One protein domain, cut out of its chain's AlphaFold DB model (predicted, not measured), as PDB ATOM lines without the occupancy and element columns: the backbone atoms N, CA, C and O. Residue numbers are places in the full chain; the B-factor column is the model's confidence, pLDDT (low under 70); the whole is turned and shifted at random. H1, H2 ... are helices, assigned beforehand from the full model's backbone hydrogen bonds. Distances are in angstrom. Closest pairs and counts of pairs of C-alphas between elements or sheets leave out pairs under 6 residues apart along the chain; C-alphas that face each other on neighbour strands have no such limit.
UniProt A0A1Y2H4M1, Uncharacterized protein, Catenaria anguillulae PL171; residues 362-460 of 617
ATOM      1  N   GLN A 362      43.118  25.281  38.318       92.88
ATOM      2  CA  GLN A 362      43.278  24.975  39.745       92.88
ATOM      3  C   GLN A 362      43.764  23.536  39.981       92.88
ATOM      4  O   GLN A 362      43.120  22.725  40.648       92.88
ATOM      5  N   VAL A 363      44.934  23.216  39.425       91.50
ATOM      6  CA  VAL A 363      45.562  21.890  39.474       91.50
ATOM      7  C   VAL A 363      45.682  21.367  40.908       91.50
ATOM      8  O   VAL A 363      45.347  20.214  41.142       91.50
ATOM      9  N   GLY A 364      46.034  22.211  41.885       90.00
ATOM     10  CA  GLY A 364      46.112  21.798  43.295       90.00
ATOM     11  C   GLY A 364      44.779  21.301  43.876       90.00
ATOM     12  O   GLY A 364      44.772  20.367  44.672       90.00
ATOM     13  N   VAL A 365      43.639  21.849  43.437       90.56
ATOM     14  CA  VAL A 365      42.303  21.354  43.819       90.56
ATOM     15  C   VAL A 365      42.005  20.019  43.136       90.56
ATOM     16  O   VAL A 365      41.485  19.104  43.773       90.56
ATOM     17  N   LEU A 366      42.360  19.872  41.856       90.50
ATOM     18  CA  LEU A 366      42.185  18.618  41.116       90.50
ATOM     19  C   LEU A 366      43.056  17.487  41.700       90.50
ATOM     20  O   LEU A 366      42.585  16.360  41.850       90.50
ATOM     21  N   GLU A 367      44.289  17.790  42.113       90.94
ATOM     22  CA  GLU A 367      45.187  16.871  42.825       90.94
ATOM     23  C   GLU A 367      44.674  16.519  44.223       90.94
ATOM     24  O   GLU A 367      44.709  15.351  44.613       90.94
ATOM     25  N   TRP A 368      44.123  17.490  44.954       91.75
ATOM     26  CA  TRP A 368      43.518  17.255  46.262       91.75
ATOM     27  C   TRP A 368      42.291  16.340  46.179       91.75
ATOM     28  O   TRP A 368      42.167  15.410  46.975       91.75
ATOM     29  N   TRP A 369      41.415  16.525  45.185       88.88
ATOM     30  CA  TRP A 369      40.316  15.585  44.931       88.88
ATOM     31  C   TRP A 369      40.828  14.218  44.463       88.88
ATOM     32  O   TRP A 369      40.343  13.196  44.946       88.88
ATOM     33  N   ARG A 370      41.857  14.173  43.605       87.75
ATOM     34  CA  ARG A 370      42.501  12.923  43.162       87.75
ATOM     35  C   ARG A 370      43.065  12.111  44.328       87.75
ATOM     36  O   ARG A 370      42.984  10.888  44.295       87.75
ATOM     37  N   ALA A 371      43.625  12.763  45.344       87.25
ATOM     38  CA  ALA A 371      44.152  12.104  46.538       87.25
ATOM     39  C   ALA A 371      43.057  11.527  47.462       87.25
ATOM     40  O   ALA A 371      43.375  10.812  48.411       87.25
ATOM     41  N   ARG A 372      41.781  11.848  47.203       84.12
ATOM     42  CA  ARG A 372      40.613  11.432  47.999       84.12
ATOM     43  C   ARG A 372      39.671  10.487  47.247       84.12
ATOM     44  O   ARG A 372      38.891   9.804  47.903       84.12
ATOM     45  N   ASP A 373      39.743  10.443  45.915       78.88
ATOM     46  CA  ASP A 373      39.009   9.481  45.085       78.88
ATOM     47  C   ASP A 373      39.480   8.046  45.355       78.88
ATOM     48  O   ASP A 373      40.674   7.741  45.293       78.88
ATOM     49  N   THR A 374      38.535   7.145  45.616       73.25
ATOM     50  CA  THR A 374      38.807   5.716  45.794       73.25
ATOM     51  C   THR A 374      38.534   4.942  44.497       73.25
ATOM     52  O   THR A 374      37.783   5.407  43.637       73.25
ATOM     53  N   PRO A 375      39.060   3.712  44.336       62.75
ATOM     54  CA  PRO A 375      38.730   2.869  43.183       62.75
ATOM     55  C   PRO A 375      37.235   2.526  43.046       62.75
ATOM     56  O   PRO A 375      36.817   2.104  41.973       62.75
ATOM     57  N   ALA A 376      36.431   2.701  44.102       62.47
ATOM     58  CA  ALA A 376      34.983   2.496  44.057       62.47
ATOM     59  C   ALA A 376      34.222   3.693  43.453       62.47
ATOM     60  O   ALA A 376      33.098   3.526  42.987       62.47
ATOM     61  N   ASP A 377      34.826   4.886  43.422       66.94
ATOM     62  CA  ASP A 377      34.179   6.114  42.949       66.94
ATOM     63  C   ASP A 377      34.164   6.246  41.416       66.94
ATOM     64  O   ASP A 377      33.535   7.160  40.895       66.94
ATOM     65  N   VAL A 378      34.835   5.358  40.673       68.00
ATOM     66  CA  VAL A 378      35.093   5.499  39.224       68.00
ATOM     67  C   VAL A 378      33.845   5.849  38.405       68.00
ATOM     68  O   VAL A 378      33.878   6.815  37.641       68.00
ATOM     69  N   ASP A 379      32.744   5.116  38.583       67.75
ATOM     70  CA  ASP A 379      31.489   5.319  37.841       67.75
ATOM     71  C   ASP A 379      30.458   6.190  38.601       67.75
ATOM     72  O   ASP A 379      29.293   6.271  38.210       67.75
ATOM     73  N   HIS A 380      30.858   6.871  39.683       75.69
ATOM     74  CA  HIS A 380      30.000   7.834  40.382       75.69
ATOM     75  C   HIS A 380      29.813   9.112  39.529       75.69
ATOM     76  O   HIS A 380      30.802   9.650  39.033       75.69
ATOM     77  N   PRO A 381      28.600   9.690  39.395       71.00
ATOM     78  CA  PRO A 381      28.312  10.795  38.458       71.00
ATOM     79  C   PRO A 381      29.013  12.136  38.758       71.00
ATOM     80  O   PRO A 381      28.841  13.112  38.025       71.00
ATOM     81  N   HIS A 382      29.777  12.216  39.849       76.00
ATOM     82  CA  HIS A 382      30.610  13.371  40.219       76.00
ATOM     83  C   HIS A 382      32.090  12.988  40.422       76.00
ATOM     84  O   HIS A 382      32.841  13.732  41.047       76.00
ATOM     85  N   SER A 383      32.503  11.809  39.949       83.12
ATOM     86  CA  SER A 383      33.892  11.346  39.998       83.12
ATOM     87  C   SER A 383      34.779  12.115  39.021       83.12
ATOM     88  O   SER A 383      34.286  12.626  38.010       83.12
ATOM     89  N   LEU A 384      36.094  12.166  39.276       84.19
ATOM     90  CA  LEU A 384      37.040  12.713  38.299       84.19
ATOM     91  C   LEU A 384      36.881  12.031  36.916       84.19
ATOM     92  O   LEU A 384      36.721  12.767  35.940       84.19
ATOM     93  N   PRO A 385      36.813  10.684  36.786       82.75
ATOM     94  CA  PRO A 385      36.541  10.024  35.508       82.75
ATOM     95  C   PRO A 385      35.237  10.470  34.834       82.75
ATOM     96  O   PRO A 385      35.241  10.738  33.637       82.75
ATOM     97  N   SER A 386      34.132  10.583  35.581       80.56
ATOM     98  CA  SER A 386      32.808  10.878  35.013       80.56
ATOM     99  C   SER A 386      32.660  12.317  34.514       80.56
ATOM    100  O   SER A 386      31.823  12.560  33.644       80.56
ATOM    101  N   VAL A 387      33.416  13.278  35.055       84.69
ATOM    102  CA  VAL A 387      33.336  14.689  34.627       84.69
ATOM    103  C   VAL A 387      34.442  15.095  33.651       84.69
ATOM    104  O   VAL A 387      34.375  16.193  33.099       84.69
ATOM    105  N   ALA A 388      35.450  14.244  33.432       84.44
ATOM    106  CA  ALA A 388      36.683  14.585  32.719       84.44
ATOM    107  C   ALA A 388      36.439  15.243  31.351       84.44
ATOM    108  O   ALA A 388      36.994  16.307  31.081       84.44
ATOM    109  N   GLY A 389      35.558  14.670  30.521       77.00
ATOM    110  CA  GLY A 389      35.214  15.225  29.207       77.00
ATOM    111  C   GLY A 389      34.642  16.648  29.285       77.00
ATOM    112  O   GLY A 389      35.158  17.561  28.645       77.00
ATOM    113  N   TYR A 390      33.628  16.889  30.124       80.75
ATOM    114  CA  TYR A 390      33.045  18.231  30.279       80.75
ATOM    115  C   TYR A 390      34.025  19.233  30.907       80.75
ATOM    116  O   TYR A 390      34.137  20.362  30.426       80.75
ATOM    117  N   SER A 391      34.780  18.819  31.926       87.81
ATOM    118  CA  SER A 391      35.832  19.626  32.559       87.81
ATOM    119  C   SER A 391      36.916  20.056  31.565       87.81
ATOM    120  O   SER A 391      37.316  21.222  31.540       87.81
ATOM    121  N   VAL A 392      37.353  19.140  30.697       87.31
ATOM    122  CA  VAL A 392      38.350  19.418  29.658       87.31
ATOM    123  C   VAL A 392      37.779  20.232  28.504       87.31
ATOM    124  O   VAL A 392      38.487  21.108  28.010       87.31
ATOM    125  N   TRP A 393      36.522  20.030  28.097       84.94
ATOM    126  CA  TRP A 393      35.864  20.892  27.104       84.94
ATOM    127  C   TRP A 393      35.829  22.349  27.589       84.94
ATOM    128  O   TRP A 393      36.219  23.264  26.863       84.94
ATOM    129  N   VAL A 394      35.436  22.560  28.851       82.56
ATOM    130  CA  VAL A 394      35.356  23.888  29.478       82.56
ATOM    131  C   VAL A 394      36.730  24.560  29.587       82.56
ATOM    132  O   VAL A 394      36.831  25.749  29.277       82.56
ATOM    133  N   ALA A 395      37.783  23.823  29.958       87.69
ATOM    134  CA  ALA A 395      39.159  24.335  29.984       87.69
ATOM    135  C   ALA A 395      39.697  24.644  28.571       87.69
ATOM    136  O   ALA A 395      40.240  25.719  28.313       87.69
ATOM    137  N   SER A 396      39.483  23.728  27.624       79.56
ATOM    138  CA  SER A 396      39.954  23.837  26.236       79.56
ATOM    139  C   SER A 396      39.251  24.950  25.453       79.56
ATOM    140  O   SER A 396      39.828  25.475  24.511       79.56
ATOM    141  N   ARG A 397      38.041  25.362  25.861       79.31
ATOM    142  CA  ARG A 397      37.335  26.554  25.351       79.31
ATOM    143  C   ARG A 397      38.061  27.867  25.666       79.31
ATOM    144  O   ARG A 397      37.891  28.837  24.931       79.31
ATOM    145  N   VAL A 398      38.846  27.908  26.742       79.81
ATOM    146  CA  VAL A 398      39.661  29.073  27.142       79.81
ATOM    147  C   VAL A 398      41.135  28.899  26.743       79.81
ATOM    148  O   VAL A 398      41.890  29.864  26.766       79.81
ATOM    149  N   GLY A 399      41.530  27.695  26.316       77.19
ATOM    150  CA  GLY A 399      42.915  27.359  25.979       77.19
ATOM    151  C   GLY A 399      43.767  26.990  27.198       77.19
ATOM    152  O   GLY A 399      44.989  27.038  27.118       77.19
ATOM    153  N   GLU A 400      43.152  26.630  28.334       85.88
ATOM    154  CA  GLU A 400      43.873  26.430  29.598       85.88
ATOM    155  C   GLU A 400      44.685  25.118  29.616       85.88
ATOM    156  O   GLU A 400      44.247  24.053  30.069       85.88
ATOM    157  N   MET A 401      45.912  25.220  29.104       85.56
ATOM    158  CA  MET A 401      46.833  24.108  28.898       85.56
ATOM    159  C   MET A 401      47.227  23.353  30.169       85.56
ATOM    160  O   MET A 401      47.557  22.169  30.071       85.56
ATOM    161  N   ARG A 402      47.215  23.977  31.353       87.19
ATOM    162  CA  ARG A 402      47.570  23.303  32.615       87.19
ATOM    163  C   ARG A 402      46.529  22.248  32.960       87.19
ATOM    164  O   ARG A 402      46.894  21.106  33.226       87.19
ATOM    165  N   SER A 403      45.249  22.601  32.860       88.94
ATOM    166  CA  SER A 403      44.136  21.676  33.080       88.94
ATOM    167  C   SER A 403      44.116  20.559  32.039       88.94
ATOM    168  O   SER A 403      44.020  19.394  32.413       88.94
ATOM    169  N   VAL A 404      44.267  20.871  30.745       86.62
ATOM    170  CA  VAL A 404      44.281  19.843  29.682       86.62
ATOM    171  C   VAL A 404      45.418  18.835  29.896       86.62
ATOM    172  O   VAL A 404      45.188  17.626  29.848       86.62
ATOM    173  N   ARG A 405      46.631  19.315  30.211       89.69
ATOM    174  CA  ARG A 405      47.789  18.461  30.530       89.69
ATOM    175  C   ARG A 405      47.566  17.631  31.792       89.69
ATOM    176  O   ARG A 405      47.931  16.458  31.807       89.69
ATOM    177  N   TRP A 406      46.959  18.213  32.829       92.50
ATOM    178  CA  TRP A 406      46.650  17.491  34.062       92.50
ATOM    179  C   TRP A 406      45.643  16.365  33.827       92.50
ATOM    180  O   TRP A 406      45.894  15.239  34.239       92.50
ATOM    181  N   TRP A 407      44.550  16.626  33.105       89.56
ATOM    182  CA  TRP A 407      43.526  15.622  32.804       89.56
ATOM    183  C   TRP A 407      44.047  14.492  31.904       89.56
ATOM    184  O   TRP A 407      43.753  13.324  32.160       89.56
ATOM    185  N   ALA A 408      44.882  14.808  30.909       84.81
ATOM    186  CA  ALA A 408      45.580  13.797  30.112       84.81
ATOM    187  C   ALA A 408      46.540  12.954  30.977       84.81
ATOM    188  O   ALA A 408      46.534  11.723  30.910       84.81
ATOM    189  N   GLY A 409      47.328  13.606  31.841       86.88
ATOM    190  CA  GLY A 409      48.219  12.942  32.795       86.88
ATOM    191  C   GLY A 409      47.476  12.078  33.816       86.88
ATOM    192  O   GLY A 409      47.935  10.983  34.134       86.88
ATOM    193  N   TYR A 410      46.313  12.525  34.294       88.00
ATOM    194  CA  TYR A 410      45.419  11.779  35.177       88.00
ATOM    195  C   TYR A 410      44.949  10.486  34.510       88.00
ATOM    196  O   TYR A 410      45.190   9.410  35.054       88.00
ATOM    197  N   ALA A 411      44.388  10.578  33.301       83.62
ATOM    198  CA  ALA A 411      43.914   9.423  32.546       83.62
ATOM    199  C   ALA A 411      45.027   8.386  32.294       83.62
ATOM    200  O   ALA A 411      44.846   7.200  32.561       83.62
ATOM    201  N   MET A 412      46.221   8.841  31.889       81.25
ATOM    202  CA  MET A 412      47.400   7.984  31.680       81.25
ATOM    203  C   MET A 412      48.006   7.396  32.970       81.25
ATOM    204  O   MET A 412      48.878   6.533  32.887       81.25
ATOM    205  N   SER A 413      47.587   7.857  34.154       84.69
ATOM    206  CA  SER A 413      48.084   7.388  35.458       84.69
ATOM    207  C   SER A 413      46.989   6.797  36.356       84.69
ATOM    208  O   SER A 413      47.178   6.675  37.571       84.69
ATOM    209  N   LEU A 414      45.859   6.398  35.766       81.62
ATOM    210  CA  LEU A 414      44.885   5.505  36.390       81.62
ATOM    211  C   LEU A 414      45.407   4.058  36.385       81.62
ATOM    212  O   LEU A 414      46.035   3.608  35.429       81.62
ATOM    213  N   ALA A 415      45.160   3.328  37.477       76.88
ATOM    214  CA  ALA A 415      45.643   1.954  37.642       76.88
ATOM    215  C   ALA A 415      44.870   0.941  36.776       76.88
ATOM    216  O   ALA A 415      45.451  -0.033  36.298       76.88
ATOM    217  N   ASP A 416      43.576   1.184  36.553       79.25
ATOM    218  CA  ASP A 416      42.779   0.455  35.571       79.25
ATOM    219  C   ASP A 416      42.957   1.103  34.190       79.25
ATOM    220  O   ASP A 416      42.575   2.256  33.977       79.25
ATOM    221  N   ARG A 417      43.526   0.344  33.246       75.81
ATOM    222  CA  ARG A 417      43.711   0.792  31.861       75.81
ATOM    223  C   ARG A 417      42.403   0.957  31.101       75.81
ATOM    224  O   ARG A 417      42.306   1.896  30.335       75.81
ATOM    225  N   ALA A 418      41.390   0.118  31.307       71.06
ATOM    226  CA  ALA A 418      40.125   0.263  30.586       71.06
ATOM    227  C   ALA A 418      39.409   1.568  30.978       71.06
ATOM    228  O   ALA A 418      38.819   2.240  30.131       71.06
ATOM    229  N   VAL A 419      39.520   1.964  32.250       73.06
ATOM    230  CA  VAL A 419      39.041   3.264  32.739       73.06
ATOM    231  C   VAL A 419      39.950   4.398  32.254       73.06
ATOM    232  O   VAL A 419      39.440   5.408  31.776       73.06
ATOM    233  N   GLY A 420      41.275   4.240  32.332       74.00
ATOM    234  CA  GLY A 420      42.247   5.222  31.842       74.00
ATOM    235  C   GLY A 420      42.085   5.536  30.354       74.00
ATOM    236  O   GLY A 420      42.027   6.704  29.977       74.00
ATOM    237  N   ASP A 421      41.916   4.508  29.527       69.50
ATOM    238  CA  ASP A 421      41.715   4.618  28.086       69.50
ATOM    239  C   ASP A 421      40.354   5.270  27.774       69.50
ATOM    240  O   ASP A 421      40.301   6.170  26.938       69.50
ATOM    241  N   ARG A 422      39.272   4.909  28.495       75.81
ATOM    242  CA  ARG A 422      37.950   5.574  28.410       75.81
ATOM    243  C   ARG A 422      38.064   7.072  28.702       75.81
ATOM    244  O   ARG A 422      37.681   7.891  27.873       75.81
ATOM    245  N   VAL A 423      38.652   7.426  29.846       76.25
ATOM    246  CA  VAL A 423      38.819   8.824  30.273       76.25
ATOM    247  C   VAL A 423      39.724   9.587  29.307       76.25
ATOM    248  O   VAL A 423      39.412  10.724  28.972       76.25
ATOM    249  N   LEU A 424      40.818   8.992  28.816       76.19
ATOM    250  CA  LEU A 424      41.707   9.655  27.857       76.19
ATOM    251  C   LEU A 424      40.998   9.921  26.525       76.19
ATOM    252  O   LEU A 424      41.195  10.979  25.933       76.19
ATOM    253  N   VAL A 425      40.163   8.984  26.074       69.56
ATOM    254  CA  VAL A 425      39.337   9.133  24.875       69.56
ATOM    255  C   VAL A 425      38.312  10.261  25.048       69.56
ATOM    256  O   VAL A 425      38.236  11.119  24.173       69.56
ATOM    257  N   ASP A 426      37.606  10.340  26.181       72.75
ATOM    258  CA  ASP A 426      36.669  11.439  26.469       72.75
ATOM    259  C   ASP A 426      37.383  12.803  26.575       72.75
ATOM    260  O   ASP A 426      36.899  13.817  26.070       72.75
ATOM    261  N   VAL A 427      38.570  12.833  27.193       77.75
ATOM    262  CA  VAL A 427      39.446  14.013  27.317       77.75
ATOM    263  C   VAL A 427      39.956  14.487  25.949       77.75
ATOM    264  O   VAL A 427      39.969  15.693  25.680       77.75
ATOM    265  N   LEU A 428      40.336  13.566  25.062       72.06
ATOM    266  CA  LEU A 428      40.750  13.858  23.687       72.06
ATOM    267  C   LEU A 428      39.572  14.389  22.854       72.06
ATOM    268  O   LEU A 428      39.684  15.448  22.244       72.06
ATOM    269  N   ASP A 429      38.434  13.690  22.862       66.62
ATOM    270  CA  ASP A 429      37.219  14.038  22.109       66.62
ATOM    271  C   ASP A 429      36.730  15.454  22.471       66.62
ATOM    272  O   ASP A 429      36.513  16.305  21.602       66.62
ATOM    273  N   ALA A 430      36.670  15.739  23.776       74.44
ATOM    274  CA  ALA A 430      36.286  17.028  24.331       74.44
ATOM    275  C   ALA A 430      37.264  18.167  24.000       74.44
ATOM    276  O   ALA A 430      36.828  19.250  23.596       74.44
ATOM    277  N   SER A 431      38.573  17.947  24.177       74.00
ATOM    278  CA  SER A 431      39.580  18.985  23.923       74.00
ATOM    279  C   SER A 431      39.751  19.277  22.439       74.00
ATOM    280  O   SER A 431      39.831  20.448  22.076       74.00
ATOM    281  N   LEU A 432      39.726  18.264  21.565       66.56
ATOM    282  CA  LEU A 432      39.759  18.472  20.117       66.56
ATOM    283  C   LEU A 432      38.513  19.228  19.634       66.56
ATOM    284  O   LEU A 432      38.650  20.190  18.881       66.56
ATOM    285  N   HIS A 433      37.310  18.865  20.092       64.50
ATOM    286  CA  HIS A 433      36.086  19.608  19.764       64.50
ATOM    287  C   HIS A 433      36.186  21.074  20.218       64.50
ATOM    288  O   HIS A 433      36.054  21.979  19.393       64.50
ATOM    289  N   ALA A 434      36.467  21.333  21.497       67.75
ATOM    290  CA  ALA A 434      36.557  22.699  22.006       67.75
ATOM    291  C   ALA A 434      37.664  23.509  21.307       67.75
ATOM    292  O   ALA A 434      37.404  24.604  20.810       67.75
ATOM    293  N   ALA A 435      38.884  22.982  21.212       68.38
ATOM    294  CA  ALA A 435      40.004  23.722  20.642       68.38
ATOM    295  C   ALA A 435      39.853  23.970  19.133       68.38
ATOM    296  O   ALA A 435      40.256  25.029  18.657       68.38
ATOM    297  N   THR A 436      39.219  23.062  18.379       60.75
ATOM    298  CA  THR A 436      38.927  23.306  16.952       60.75
ATOM    299  C   THR A 436      37.804  24.318  16.740       60.75
ATOM    300  O   THR A 436      37.894  25.125  15.818       60.75
ATOM    301  N   PHE A 437      36.783  24.336  17.602       57.28
ATOM    302  CA  PHE A 437      35.710  25.331  17.546       57.28
ATOM    303  C   PHE A 437      36.208  26.731  17.946       57.28
ATOM    304  O   PHE A 437      36.026  27.690  17.201       57.28
ATOM    305  N   PHE A 438      36.899  26.843  19.085       64.81
ATOM    306  CA  PHE A 438      37.350  28.122  19.652       64.81
ATOM    307  C   PHE A 438      38.728  28.605  19.142       64.81
ATOM    308  O   PHE A 438      39.095  29.744  19.407       64.81
ATOM    309  N   GLY A 439      39.466  27.796  18.371       62.84
ATOM    310  CA  GLY A 439      40.721  28.194  17.705       62.84
ATOM    311  C   GLY A 439      42.002  28.063  18.544       62.84
ATOM    312  O   GLY A 439      43.011  28.694  18.224       62.84
ATOM    313  N   HIS A 440      41.985  27.258  19.610       68.88
ATOM    314  CA  HIS A 440      43.093  27.136  20.570       68.88
ATOM    315  C   HIS A 440      44.208  26.213  20.074       68.88
ATOM    316  O   HIS A 440      44.285  25.035  20.425       68.88
ATOM    317  N   VAL A 441      45.095  26.782  19.256       61.03
ATOM    318  CA  VAL A 441      46.223  26.090  18.611       61.03
ATOM    319  C   VAL A 441      47.104  25.309  19.597       61.03
ATOM    320  O   VAL A 441      47.466  24.176  19.294       61.03
ATOM    321  N   GLU A 442      47.403  25.843  20.787       70.81
ATOM    322  CA  GLU A 442      48.294  25.186  21.765       70.81
ATOM    323  C   GLU A 442      47.771  23.823  22.254       70.81
ATOM    324  O   GLU A 442      48.550  22.886  22.449       70.81
ATOM    325  N   VAL A 443      46.447  23.684  22.400       68.81
ATOM    326  CA  VAL A 443      45.789  22.420  22.779       68.81
ATOM    327  C   VAL A 443      45.982  21.380  21.677       68.81
ATOM    328  O   VAL A 443      46.274  20.214  21.942       68.81
ATOM    329  N   LEU A 444      45.860  21.814  20.424       65.69
ATOM    330  CA  LEU A 444      45.980  20.970  19.242       65.69
ATOM    331  C   LEU A 444      47.441  20.575  18.979       65.69
ATOM    332  O   LEU A 444      47.721  19.417  18.662       65.69
ATOM    333  N   GLU A 445      48.392  21.494  19.163       64.31
ATOM    334  CA  GLU A 445      49.826  21.192  19.120       64.31
ATOM    335  C   GLU A 445      50.241  20.205  20.214       64.31
ATOM    336  O   GLU A 445      50.961  19.252  19.918       64.31
ATOM    337  N   TYR A 446      49.759  20.383  21.449       73.31
ATOM    338  CA  TYR A 446      50.041  19.469  22.556       73.31
ATOM    339  C   TYR A 446      49.632  18.029  22.226       73.31
ATOM    340  O   TYR A 446      50.445  17.114  22.377       73.31
ATOM    341  N   TRP A 447      48.421  17.825  21.699       69.00
ATOM    342  CA  TRP A 447      48.000  16.497  21.252       69.00
ATOM    343  C   TRP A 447      48.837  15.998  20.072       69.00
ATOM    344  O   TRP A 447      49.347  14.885  20.142       69.00
ATOM    345  N   ALA A 448      49.068  16.821  19.040       59.41
ATOM    346  CA  ALA A 448      49.885  16.455  17.875       59.41
ATOM    347  C   ALA A 448      51.323  16.030  18.215       59.41
ATOM    348  O   ALA A 448      51.866  15.143  17.559       59.41
ATOM    349  N   GLN A 449      51.927  16.615  19.247       63.19
ATOM    350  CA  GLN A 449      53.255  16.234  19.732       63.19
ATOM    351  C   GLN A 449      53.211  15.009  20.670       63.19
ATOM    352  O   GLN A 449      54.190  14.269  20.756       63.19
ATOM    353  N   GLY A 450      52.091  14.792  21.371       55.78
ATOM    354  CA  GLY A 450      51.987  13.889  22.522       55.78
ATOM    355  C   GLY A 450      51.275  12.545  22.319       55.78
ATOM    356  O   GLY A 450      51.192  11.797  23.290       55.78
ATOM    357  N   TRP A 451      50.757  12.220  21.124       59.47
ATOM    358  CA  TRP A 451      49.976  10.990  20.858       59.47
ATOM    359  C   TRP A 451      50.589   9.712  21.469       59.47
ATOM    360  O   TRP A 451      51.604   9.230  20.944       59.47
ATOM    361  N   PRO A 452      49.936   9.076  22.466       51.16
ATOM    362  CA  PRO A 452      50.278   7.720  22.876       51.16
ATOM    363  C   PRO A 452      50.074   6.764  21.698       51.16
ATOM    364  O   PRO A 452      49.097   6.878  20.957       51.16
ATOM    365  N   ASN A 453      50.984   5.804  21.521       43.91
ATOM    366  CA  ASN A 453      51.037   4.984  20.303       43.91
ATOM    367  C   ASN A 453      49.732   4.223  20.002       43.91
ATOM    368  O   ASN A 453      49.418   4.011  18.839       43.91
ATOM    369  N   TRP A 454      48.941   3.862  21.016       48.38
ATOM    370  CA  TRP A 454      47.646   3.202  20.821       48.38
ATOM    371  C   TRP A 454      46.523   4.163  20.395       48.38
ATOM    372  O   TRP A 454      45.637   3.765  19.644       48.38
ATOM    373  N   VAL A 455      46.586   5.445  20.773       42.16
ATOM    374  CA  VAL A 455      45.624   6.468  20.319       42.16
ATOM    375  C   VAL A 455      45.803   6.731  18.816       42.16
ATOM    376  O   VAL A 455      44.822   6.939  18.106       42.16
ATOM    377  N   ARG A 456      47.036   6.590  18.298       41.31
ATOM    378  CA  ARG A 456      47.328   6.595  16.848       41.31
ATOM    379  C   ARG A 456      46.649   5.448  16.086       41.31
ATOM    380  O   ARG A 456      46.467   5.565  14.885       41.31
ATOM    381  N   HIS A 457      46.277   4.361  16.769       35.97
ATOM    382  CA  HIS A 457      45.516   3.250  16.187       35.97
ATOM    383  C   HIS A 457      43.992   3.396  16.376       35.97
ATOM    384  O   HIS A 457      43.234   2.721  15.686       35.97
ATOM    385  N   LEU A 458      43.522   4.278  17.271       35.25
ATOM    386  CA  LEU A 458      42.089   4.584  17.429       35.25
ATOM    387  C   LEU A 458      41.578   5.629  16.424       35.25
ATOM    388  O   LEU A 458      40.380   5.671  16.139       35.25
ATOM    389  N   VAL A 459      42.462   6.477  15.895       36.12
ATOM    390  CA  VAL A 459      42.124   7.507  14.902       36.12
ATOM    391  C   VAL A 459      42.471   6.996  13.504       36.12
ATOM    392  O   VAL A 459      43.626   6.754  13.177       36.12
ATOM    393  N   ILE A 460      41.421   6.757  12.717       31.75
ATOM    394  CA  ILE A 460      41.434   5.819  11.583       31.75
ATOM    395  C   ILE A 460      42.011   6.450  10.289       31.75
ATOM    396  O   ILE A 460      41.764   7.636  10.050       31.75
TER     397      ILE A 460
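AT A GLANCE: This is residues 362 to 460 of the 617 residues of an uncharacterized protein of Catenaria anguillulae PL171 (UniProt A0A1Y2H4M1). Long H4 runs through an up-and-down bundle of four helices, H2 to H5, each running against the one before; H2 and H3 pack along H4, and H5 splays from its last part. H1 and small H6 lie outside on opposite sides. The printed part has 99 residues, six named helices in order H1 to H6, no named strand: all helix. It is compact, radius of gyration of the C-alphas 12.9 A, spans 36 by 30 by 20 A.

IN THESE COORDINATES: Find C-alpha 417 at (43.711, 0.792, 31.861); H4 runs 30.6 A to C-alpha 438 at (37.350, 28.122, 19.652). Find also H2, residues 384 to 396, 16.7 A; H3, 401 to 411, 15.4 A; H5, 441 to 450, 14.0 A; H1, 363 to 370; H6, 455 to 458.

HOW THE PARTS SIT: H4 touches H2 (C-alphas 393 and 430 closest, 4.8 A), the same way, a shallow tilt of 20 degrees. Hub H3 touches H4 (411 and 420, 4.6 A), a hairpin. H1 and H3 only just touch, 3 pairs of C-alphas within 8 A. H6 is near H4. Every O i to N i+4 pair is within hydrogen-bond range in H1, H3, H4 and H5; in H2, 7 of 9.

THE WHOLE: The printed part has no cut; H1 to H2 is a long link. Residues 447 to 460 are among those under pLDDT 70.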